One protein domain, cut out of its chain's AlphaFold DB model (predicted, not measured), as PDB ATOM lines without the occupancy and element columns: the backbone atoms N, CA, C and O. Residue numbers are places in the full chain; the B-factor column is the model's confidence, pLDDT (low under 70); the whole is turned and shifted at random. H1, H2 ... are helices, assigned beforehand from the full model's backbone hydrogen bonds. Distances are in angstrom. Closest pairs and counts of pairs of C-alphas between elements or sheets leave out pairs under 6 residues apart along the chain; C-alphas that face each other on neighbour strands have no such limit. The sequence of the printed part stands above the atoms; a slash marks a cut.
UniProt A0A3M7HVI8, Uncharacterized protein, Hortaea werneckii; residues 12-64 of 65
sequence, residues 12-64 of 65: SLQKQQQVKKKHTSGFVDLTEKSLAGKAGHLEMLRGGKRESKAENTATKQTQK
ATOM      1  N   SER A  12      68.055  -3.868 -41.151       88.69
ATOM      2  CA  SER A  12      66.943  -4.125 -42.083       88.69
ATOM      3  C   SER A  12      66.419  -5.562 -42.002       88.69
ATOM      4  O   SER A  12      65.209  -5.780 -42.011       88.69
ATOM      5  N   LEU A  13      67.313  -6.544 -41.837       90.62
ATOM      6  CA  LEU A  13      66.936  -7.954 -41.710       90.62
ATOM      7  C   LEU A  13      66.227  -8.229 -40.378       90.62
ATOM      8  O   LEU A  13      65.245  -8.969 -40.338       90.62
ATOM      9  N   GLN A  14      66.680  -7.588 -39.295       89.25
ATOM     10  CA  GLN A  14      65.991  -7.667 -38.006       89.25
ATOM     11  C   GLN A  14      64.579  -7.083 -38.103       89.25
ATOM     12  O   GLN A  14      63.630  -7.735 -37.677       89.25
ATOM     13  N   LYS A  15      64.405  -5.912 -38.732       88.12
ATOM     14  CA  LYS A  15      63.071  -5.331 -38.965       88.12
ATOM     15  C   LYS A  15      62.165  -6.296 -39.734       88.12
ATOM     16  O   LYS A  15      61.033  -6.523 -39.314       88.12
ATOM     17  N   GLN A  16      62.675  -6.919 -40.795       88.31
ATOM     18  CA  GLN A  16      61.915  -7.890 -41.579       88.31
ATOM     19  C   GLN A  16      61.514  -9.125 -40.757       88.31
ATOM     20  O   GLN A  16      60.377  -9.575 -40.867       88.31
ATOM     21  N   GLN A  17      62.396  -9.660 -39.905       89.50
ATOM     22  CA  GLN A  17      62.043 -10.762 -39.002       89.50
ATOM     23  C   GLN A  17      60.962 -10.369 -37.995       89.50
ATOM     24  O   GLN A  17      60.049 -11.154 -37.761       89.50
ATOM     25  N   GLN A  18      61.029  -9.164 -37.427       88.56
ATOM     26  CA  GLN A  18      60.012  -8.696 -36.483       88.56
ATOM     27  C   GLN A  18      58.649  -8.537 -37.164       88.56
ATOM     28  O   GLN A  18      57.632  -8.926 -36.596       88.56
ATOM     29  N   VAL A  19      58.628  -8.017 -38.393       86.56
ATOM     30  CA  VAL A  19      57.413  -7.921 -39.216       86.56
ATOM     31  C   VAL A  19      56.866  -9.315 -39.533       86.56
ATOM     32  O   VAL A  19      55.698  -9.578 -39.261       86.56
ATOM     33  N   LYS A  20      57.714 -10.244 -40.000       88.06
ATOM     34  CA  LYS A  20      57.321 -11.642 -40.249       88.06
ATOM     35  C   LYS A  20      56.704 -12.281 -39.004       88.06
ATOM     36  O   LYS A  20      55.595 -12.783 -39.088       88.06
ATOM     37  N   LYS A  21      57.354 -12.177 -37.840       87.94
ATOM     38  CA  LYS A  21      56.838 -12.727 -36.575       87.94
ATOM     39  C   LYS A  21      55.453 -12.181 -36.214       87.94
ATOM     40  O   LYS A  21      54.586 -12.969 -35.863       87.94
ATOM     41  N   LYS A  22      55.237 -10.865 -36.339       85.56
ATOM     42  CA  LYS A  22      53.939 -10.226 -36.042       85.56
ATOM     43  C   LYS A  22      52.812 -10.724 -36.946       85.56
ATOM     44  O   LYS A  22      51.698 -10.925 -36.476       85.56
ATOM     45  N   HIS A  23      53.088 -10.897 -38.237       87.88
ATOM     46  CA  HIS A  23      52.076 -11.373 -39.180       87.88
ATOM     47  C   HIS A  23      51.848 -12.880 -39.063       87.88
ATOM     48  O   HIS A  23      50.707 -13.325 -39.131       87.88
ATOM     49  N   THR A  24      52.906 -13.661 -38.828       84.94
ATOM     50  CA  THR A  24      52.795 -15.108 -38.635       84.94
ATOM     51  C   THR A  24      52.009 -15.447 -37.371       84.94
ATOM     52  O   THR A  24      51.157 -16.320 -37.449       84.94
ATOM     53  N   SER A  25      52.209 -14.748 -36.245       80.69
ATOM     54  CA  SER A  25      51.465 -15.047 -35.011       80.69
ATOM     55  C   SER A  25      49.954 -14.862 -35.184       80.69
ATOM     56  O   SER A  25      49.193 -15.772 -34.891       80.69
ATOM     57  N   GLY A  26      49.513 -13.737 -35.760       82.94
ATOM     58  CA  GLY A  26      48.082 -13.501 -35.986       82.94
ATOM     59  C   GLY A  26      47.465 -14.428 -37.040       82.94
ATOM     60  O   GLY A  26      46.300 -14.805 -36.932       82.94
ATOM     61  N   PHE A  27      48.243 -14.812 -38.058       82.62
ATOM     62  CA  PHE A  27      47.789 -15.749 -39.084       82.62
ATOM     63  C   PHE A  27      47.631 -17.174 -38.537       82.62
ATOM     64  O   PHE A  27      46.664 -17.855 -38.883       82.62
ATOM     65  N   VAL A  28      48.543 -17.606 -37.661       84.94
ATOM     66  CA  VAL A  28      48.455 -18.891 -36.955       84.94
ATOM     67  C   VAL A  28      47.220 -18.906 -36.056       84.94
ATOM     68  O   VAL A  28      46.387 -19.787 -36.232       84.94
ATOM     69  N   ASP A  29      47.006 -17.873 -35.234       82.19
ATOM     70  CA  ASP A  29      45.823 -17.771 -34.364       82.19
ATOM     71  C   ASP A  29      44.500 -17.853 -35.157       82.19
ATOM     72  O   ASP A  29      43.530 -18.482 -34.730       82.19
ATOM     73  N   LEU A  30      44.429 -17.206 -36.330       83.81
ATOM     74  CA  LEU A  30      43.244 -17.248 -37.193       83.81
ATOM     75  C   LEU A  30      43.052 -18.625 -37.841       83.81
ATOM     76  O   LEU A  30      41.921 -19.104 -37.961       83.81
ATOM     77  N   THR A  31      44.150 -19.256 -38.255       81.75
ATOM     78  CA  THR A  31      44.133 -20.592 -38.861       81.75
ATOM     79  C   THR A  31      43.711 -21.639 -37.837       81.75
ATOM     80  O   THR A  31      42.855 -22.466 -38.140       81.75
ATOM     81  N   GLU A  32      44.223 -21.555 -36.609       80.56
ATOM     82  CA  GLU A  32      43.831 -22.409 -35.485       80.56
ATOM     83  C   GLU A  32      42.346 -22.239 -35.142       80.56
ATOM     84  O   GLU A  32      41.628 -23.231 -35.034       80.56
ATOM     85  N   LYS A  33      41.836 -21.000 -35.086       80.75
ATOM     86  CA  LYS A  33      40.396 -20.730 -34.902       80.75
ATOM     87  C   LYS A  33      39.540 -21.315 -36.028       80.75
ATOM     88  O   LYS A  33      38.493 -21.906 -35.763       80.75
ATOM     89  N   SER A  34      39.969 -21.162 -37.284       81.00
ATOM     90  CA  SER A  34      39.257 -21.720 -38.440       81.00
ATOM     91  C   SER A  34      39.252 -23.248 -38.410       81.00
ATOM     92  O   SER A  34      38.220 -23.863 -38.679       81.00
ATOM     93  N   LEU A  35      40.381 -23.859 -38.050       81.75
ATOM     94  CA  LEU A  35      40.514 -25.306 -37.934       81.75
ATOM     95  C   LEU A  35      39.661 -25.853 -36.783       81.75
ATOM     96  O   LEU A  35      38.933 -26.816 -36.997       81.75
ATOM     97  N   ALA A  36      39.665 -25.208 -35.615       77.94
ATOM     98  CA  ALA A  36      38.830 -25.583 -34.473       77.94
ATOM     99  C   ALA A  36      37.326 -25.467 -34.781       77.94
ATOM    100  O   ALA A  36      36.554 -26.363 -34.438       77.94
ATOM    101  N   GLY A  37      36.913 -24.404 -35.482       74.69
ATOM    102  CA  GLY A  37      35.528 -24.226 -35.927       74.69
ATOM    103  C   GLY A  37      35.085 -25.276 -36.949       74.69
ATOM    104  O   GLY A  37      33.968 -25.780 -36.863       74.69
ATOM    105  N   LYS A  38      35.968 -25.655 -37.884       74.56
ATOM    106  CA  LYS A  38      35.705 -26.720 -38.869       74.56
ATOM    107  C   LYS A  38      35.727 -28.121 -38.254       74.56
ATOM    108  O   LYS A  38      34.947 -28.967 -38.670       74.56
ATOM    109  N   ALA A  39      36.595 -28.360 -37.273       72.62
ATOM    110  CA  ALA A  39      36.715 -29.634 -36.563       72.62
ATOM    111  C   ALA A  39      35.586 -29.870 -35.538       72.62
ATOM    112  O   ALA A  39      35.573 -30.902 -34.876       72.62
ATOM    113  N   GLY A  40      34.641 -28.931 -35.389       64.62
ATOM    114  CA  GLY A  40      33.456 -29.099 -34.543       64.62
ATOM    115  C   GLY A  40      33.728 -29.094 -33.034       64.62
ATOM    116  O   GLY A  40      32.806 -29.319 -32.254       64.62
ATOM    117  N   HIS A  41      34.958 -28.807 -32.592       60.62
ATOM    118  CA  HIS A  41      35.312 -28.762 -31.173       60.62
ATOM    119  C   HIS A  41      35.229 -27.322 -30.645       60.62
ATOM    120  O   HIS A  41      36.217 -26.590 -30.543       60.62
ATOM    121  N   LEU A  42      33.999 -26.915 -30.319       59.81
ATOM    122  CA  LEU A  42      33.620 -25.589 -29.808       59.81
ATOM    123  C   LEU A  42      34.275 -25.194 -28.466       59.81
ATOM    124  O   LEU A  42      34.073 -24.075 -27.995       59.81
ATOM    125  N   GLU A  43      35.090 -26.058 -27.860       59.81
ATOM    126  CA  GLU A  43      35.759 -25.777 -26.586       59.81
ATOM    127  C   GLU A  43      36.979 -24.851 -26.733       59.81
ATOM    128  O   GLU A  43      37.296 -24.111 -25.805       59.81
ATOM    129  N   MET A  44      37.607 -24.788 -27.917       57.16
ATOM    130  CA  MET A  44      38.751 -23.895 -28.187       57.16
ATOM    131  C   MET A  44      38.333 -22.482 -28.646       57.16
ATOM    132  O   MET A  44      39.125 -21.542 -28.591       57.16
ATOM    133  N   LEU A  45      37.076 -22.311 -29.076       57.16
ATOM    134  CA  LEU A  45      36.518 -21.025 -29.515       57.16
ATOM    135  C   LEU A  45      35.822 -20.243 -28.401       57.16
ATOM    136  O   LEU A  45      35.490 -19.074 -28.614       57.16
ATOM    137  N   ARG A  46      35.596 -20.841 -27.222       58.22
ATOM    138  CA  ARG A  46      35.022 -20.107 -26.092       58.22
ATOM    139  C   ARG A  46      36.083 -19.152 -25.547       58.22
ATOM    140  O   ARG A  46      36.903 -19.504 -24.705       58.22
ATOM    141  N   GLY A  47      36.089 -17.963 -26.144       56.56
ATOM    142  CA  GLY A  47      37.097 -16.931 -26.001       56.56
ATOM    143  C   GLY A  47      37.473 -16.655 -24.551       56.56
ATOM    144  O   GLY A  47      36.632 -16.626 -23.649       56.56
ATOM    145  N   GLY A  48      38.770 -16.435 -24.344       64.06
ATOM    146  CA  GLY A  48      39.308 -16.047 -23.050       64.06
ATOM    147  C   GLY A  48      38.700 -14.735 -22.541       64.06
ATOM    148  O   GLY A  48      37.978 -14.031 -23.243       64.06
ATOM    149  N   LYS A  49      39.058 -14.358 -21.306       56.94
ATOM    150  CA  LYS A  49      38.532 -13.188 -20.564       56.94
ATOM    151  C   LYS A  49      38.449 -11.857 -21.337       56.94
ATOM    152  O   LYS A  49      37.805 -10.933 -20.841       56.94
ATOM    153  N   ARG A  50      39.138 -11.702 -22.473       57.34
ATOM    154  CA  ARG A  50      39.111 -10.491 -23.307       57.34
ATOM    155  C   ARG A  50      37.916 -10.486 -24.262       57.34
ATOM    156  O   ARG A  50      37.174  -9.509 -24.262       57.34
ATOM    157  N   GLU A  51      37.672 -11.574 -24.983       60.00
ATOM    158  CA  GLU A  51      36.505 -11.736 -25.856       60.00
ATOM    159  C   GLU A  51      35.193 -11.747 -25.058       60.00
ATOM    160  O   GLU A  51      34.240 -11.078 -25.454       60.00
ATOM    161  N   SER A  52      35.165 -12.371 -23.871       59.94
ATOM    162  CA  SER A  52      33.960 -12.362 -23.020       59.94
ATOM    163  C   SER A  52      33.575 -10.948 -22.557       59.94
ATOM    164  O   SER A  52      32.401 -10.653 -22.345       59.94
ATOM    165  N   LYS A  53      34.556 -10.044 -22.398       59.44
ATOM    166  CA  LYS A  53      34.296  -8.631 -22.076       59.44
ATOM    167  C   LYS A  53      33.760  -7.866 -23.285       59.44
ATOM    168  O   LYS A  53      32.860  -7.053 -23.104       59.44
ATOM    169  N   ALA A  54      34.275  -8.148 -24.484       59.44
ATOM    170  CA  ALA A  54      33.801  -7.538 -25.726       59.44
ATOM    171  C   ALA A  54      32.345  -7.938 -26.040       59.44
ATOM    172  O   ALA A  54      31.527  -7.076 -26.370       59.44
ATOM    173  N   GLU A  55      31.978  -9.207 -25.833       59.59
ATOM    174  CA  GLU A  55      30.587  -9.667 -25.963       59.59
ATOM    175  C   GLU A  55      29.657  -9.041 -24.918       59.59
ATOM    176  O   GLU A  55      28.542  -8.636 -25.246       59.59
ATOM    177  N   ASN A  56      30.110  -8.895 -23.667       57.81
ATOM    178  CA  ASN A  56      29.313  -8.262 -22.609       57.81
ATOM    179  C   ASN A  56      29.049  -6.770 -22.894       57.81
ATOM    180  O   ASN A  56      27.992  -6.245 -22.551       57.81
ATOM    181  N   THR A  57      29.990  -6.075 -23.541       58.94
ATOM    182  CA  THR A  57      29.787  -4.682 -23.969       58.94
ATOM    183  C   THR A  57      28.881  -4.567 -25.192       58.94
ATOM    184  O   THR A  57      28.061  -3.653 -25.240       58.94
ATOM    185  N   ALA A  58      28.977  -5.504 -26.141       56.72
ATOM    186  CA  ALA A  58      28.125  -5.528 -27.329       56.72
ATOM    187  C   ALA A  58      26.660  -5.830 -26.965       56.72
ATOM    188  O   ALA A  58      25.758  -5.096 -27.358       56.72
ATOM    189  N   THR A  59      26.423  -6.837 -26.121       57.31
ATOM    190  CA  THR A  59      25.072  -7.220 -25.666       57.31
ATOM    191  C   THR A  59      24.383  -6.132 -24.831       57.31
ATOM    192  O   THR A  59      23.179  -5.923 -24.974       57.31
ATOM    193  N   LYS A  60      25.128  -5.366 -24.021       56.47
ATOM    194  CA  LYS A  60      24.587  -4.221 -23.255       56.47
ATOM    195  C   LYS A  60      24.185  -3.025 -24.121       56.47
ATOM    196  O   LYS A  60      23.318  -2.257 -23.713       56.47
ATOM    197  N   GLN A  61      24.802  -2.846 -25.289       56.97
ATOM    198  CA  GLN A  61      24.440  -1.775 -26.224       56.97
ATOM    199  C   GLN A  61      23.184  -2.118 -27.032       56.97
ATOM    200  O   GLN A  61      22.384  -1.228 -27.307       56.97
ATOM    201  N   THR A  62      22.968  -3.395 -27.357       52.31
ATOM    202  CA  THR A  62      21.771  -3.844 -28.086       52.31
ATOM    203  C   THR A  62      20.498  -3.782 -27.234       52.31
ATOM    204  O   THR A  62      19.435  -3.516 -27.772       52.31
ATOM    205  N   GLN A  63      20.593  -3.954 -25.910       57.09
ATOM    206  CA  GLN A  63      19.436  -3.875 -24.997       57.09
ATOM    207  C   GLN A  63      19.004  -2.442 -24.628       57.09
ATOM    208  O   GLN A  63      18.013  -2.268 -23.926       57.09
ATOM    209  N   LYS A  64      19.748  -1.412 -25.055       49.97
ATOM    210  CA  LYS A  64      19.469   0.002 -24.743       49.97
ATOM    211  C   LYS A  64      18.909   0.800 -25.931       49.97
ATOM    212  O   LYS A  64      18.890   2.029 -25.861       49.97
TER     213      LYS A  64
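AT A GLANCE: This is residues 12 to 64 of the 65 residues of an uncharacterized protein of Hortaea werneckii (UniProt A0A3M7HVI8). The model is a wide, open V: the long helix H1 makes one arm, and the unnamed link of residues 39 to 50 followed by the shorter helix H2 makes the other. The two helices do not meet, and most of each stands free. The printed part has 53 residues with two named helices, H1 then H2, and no named strand; its class is all helix. It is extended, with a radius of gyration of the C-alphas of 16.2 A, and flat, spanning 50 by 30 by 15 A.

IN THESE COORDINATES: H1 holds residues 12 to 38, 38.7 A long, beginning at C-alpha 12 (66.943, -4.125, -42.083). H2 holds residues 51 to 62, 16.9 A long, ending at C-alpha 62 (21.771, -3.844, -28.086).

HOW THE PARTS SIT: H1 and H2 are apart, with no C-alpha of one within 8 A of the other. In H2 every O i to N i+4 pair is within hydrogen-bond range; in H1, 22 of 23 are.

THE WHOLE: The C-alphas farthest apart, of Leu 13 and Lys 64, are 51.0 A apart. The 12-residue link is long. The printed part has no cut. Residues 40 to 64 have pLDDT under 70.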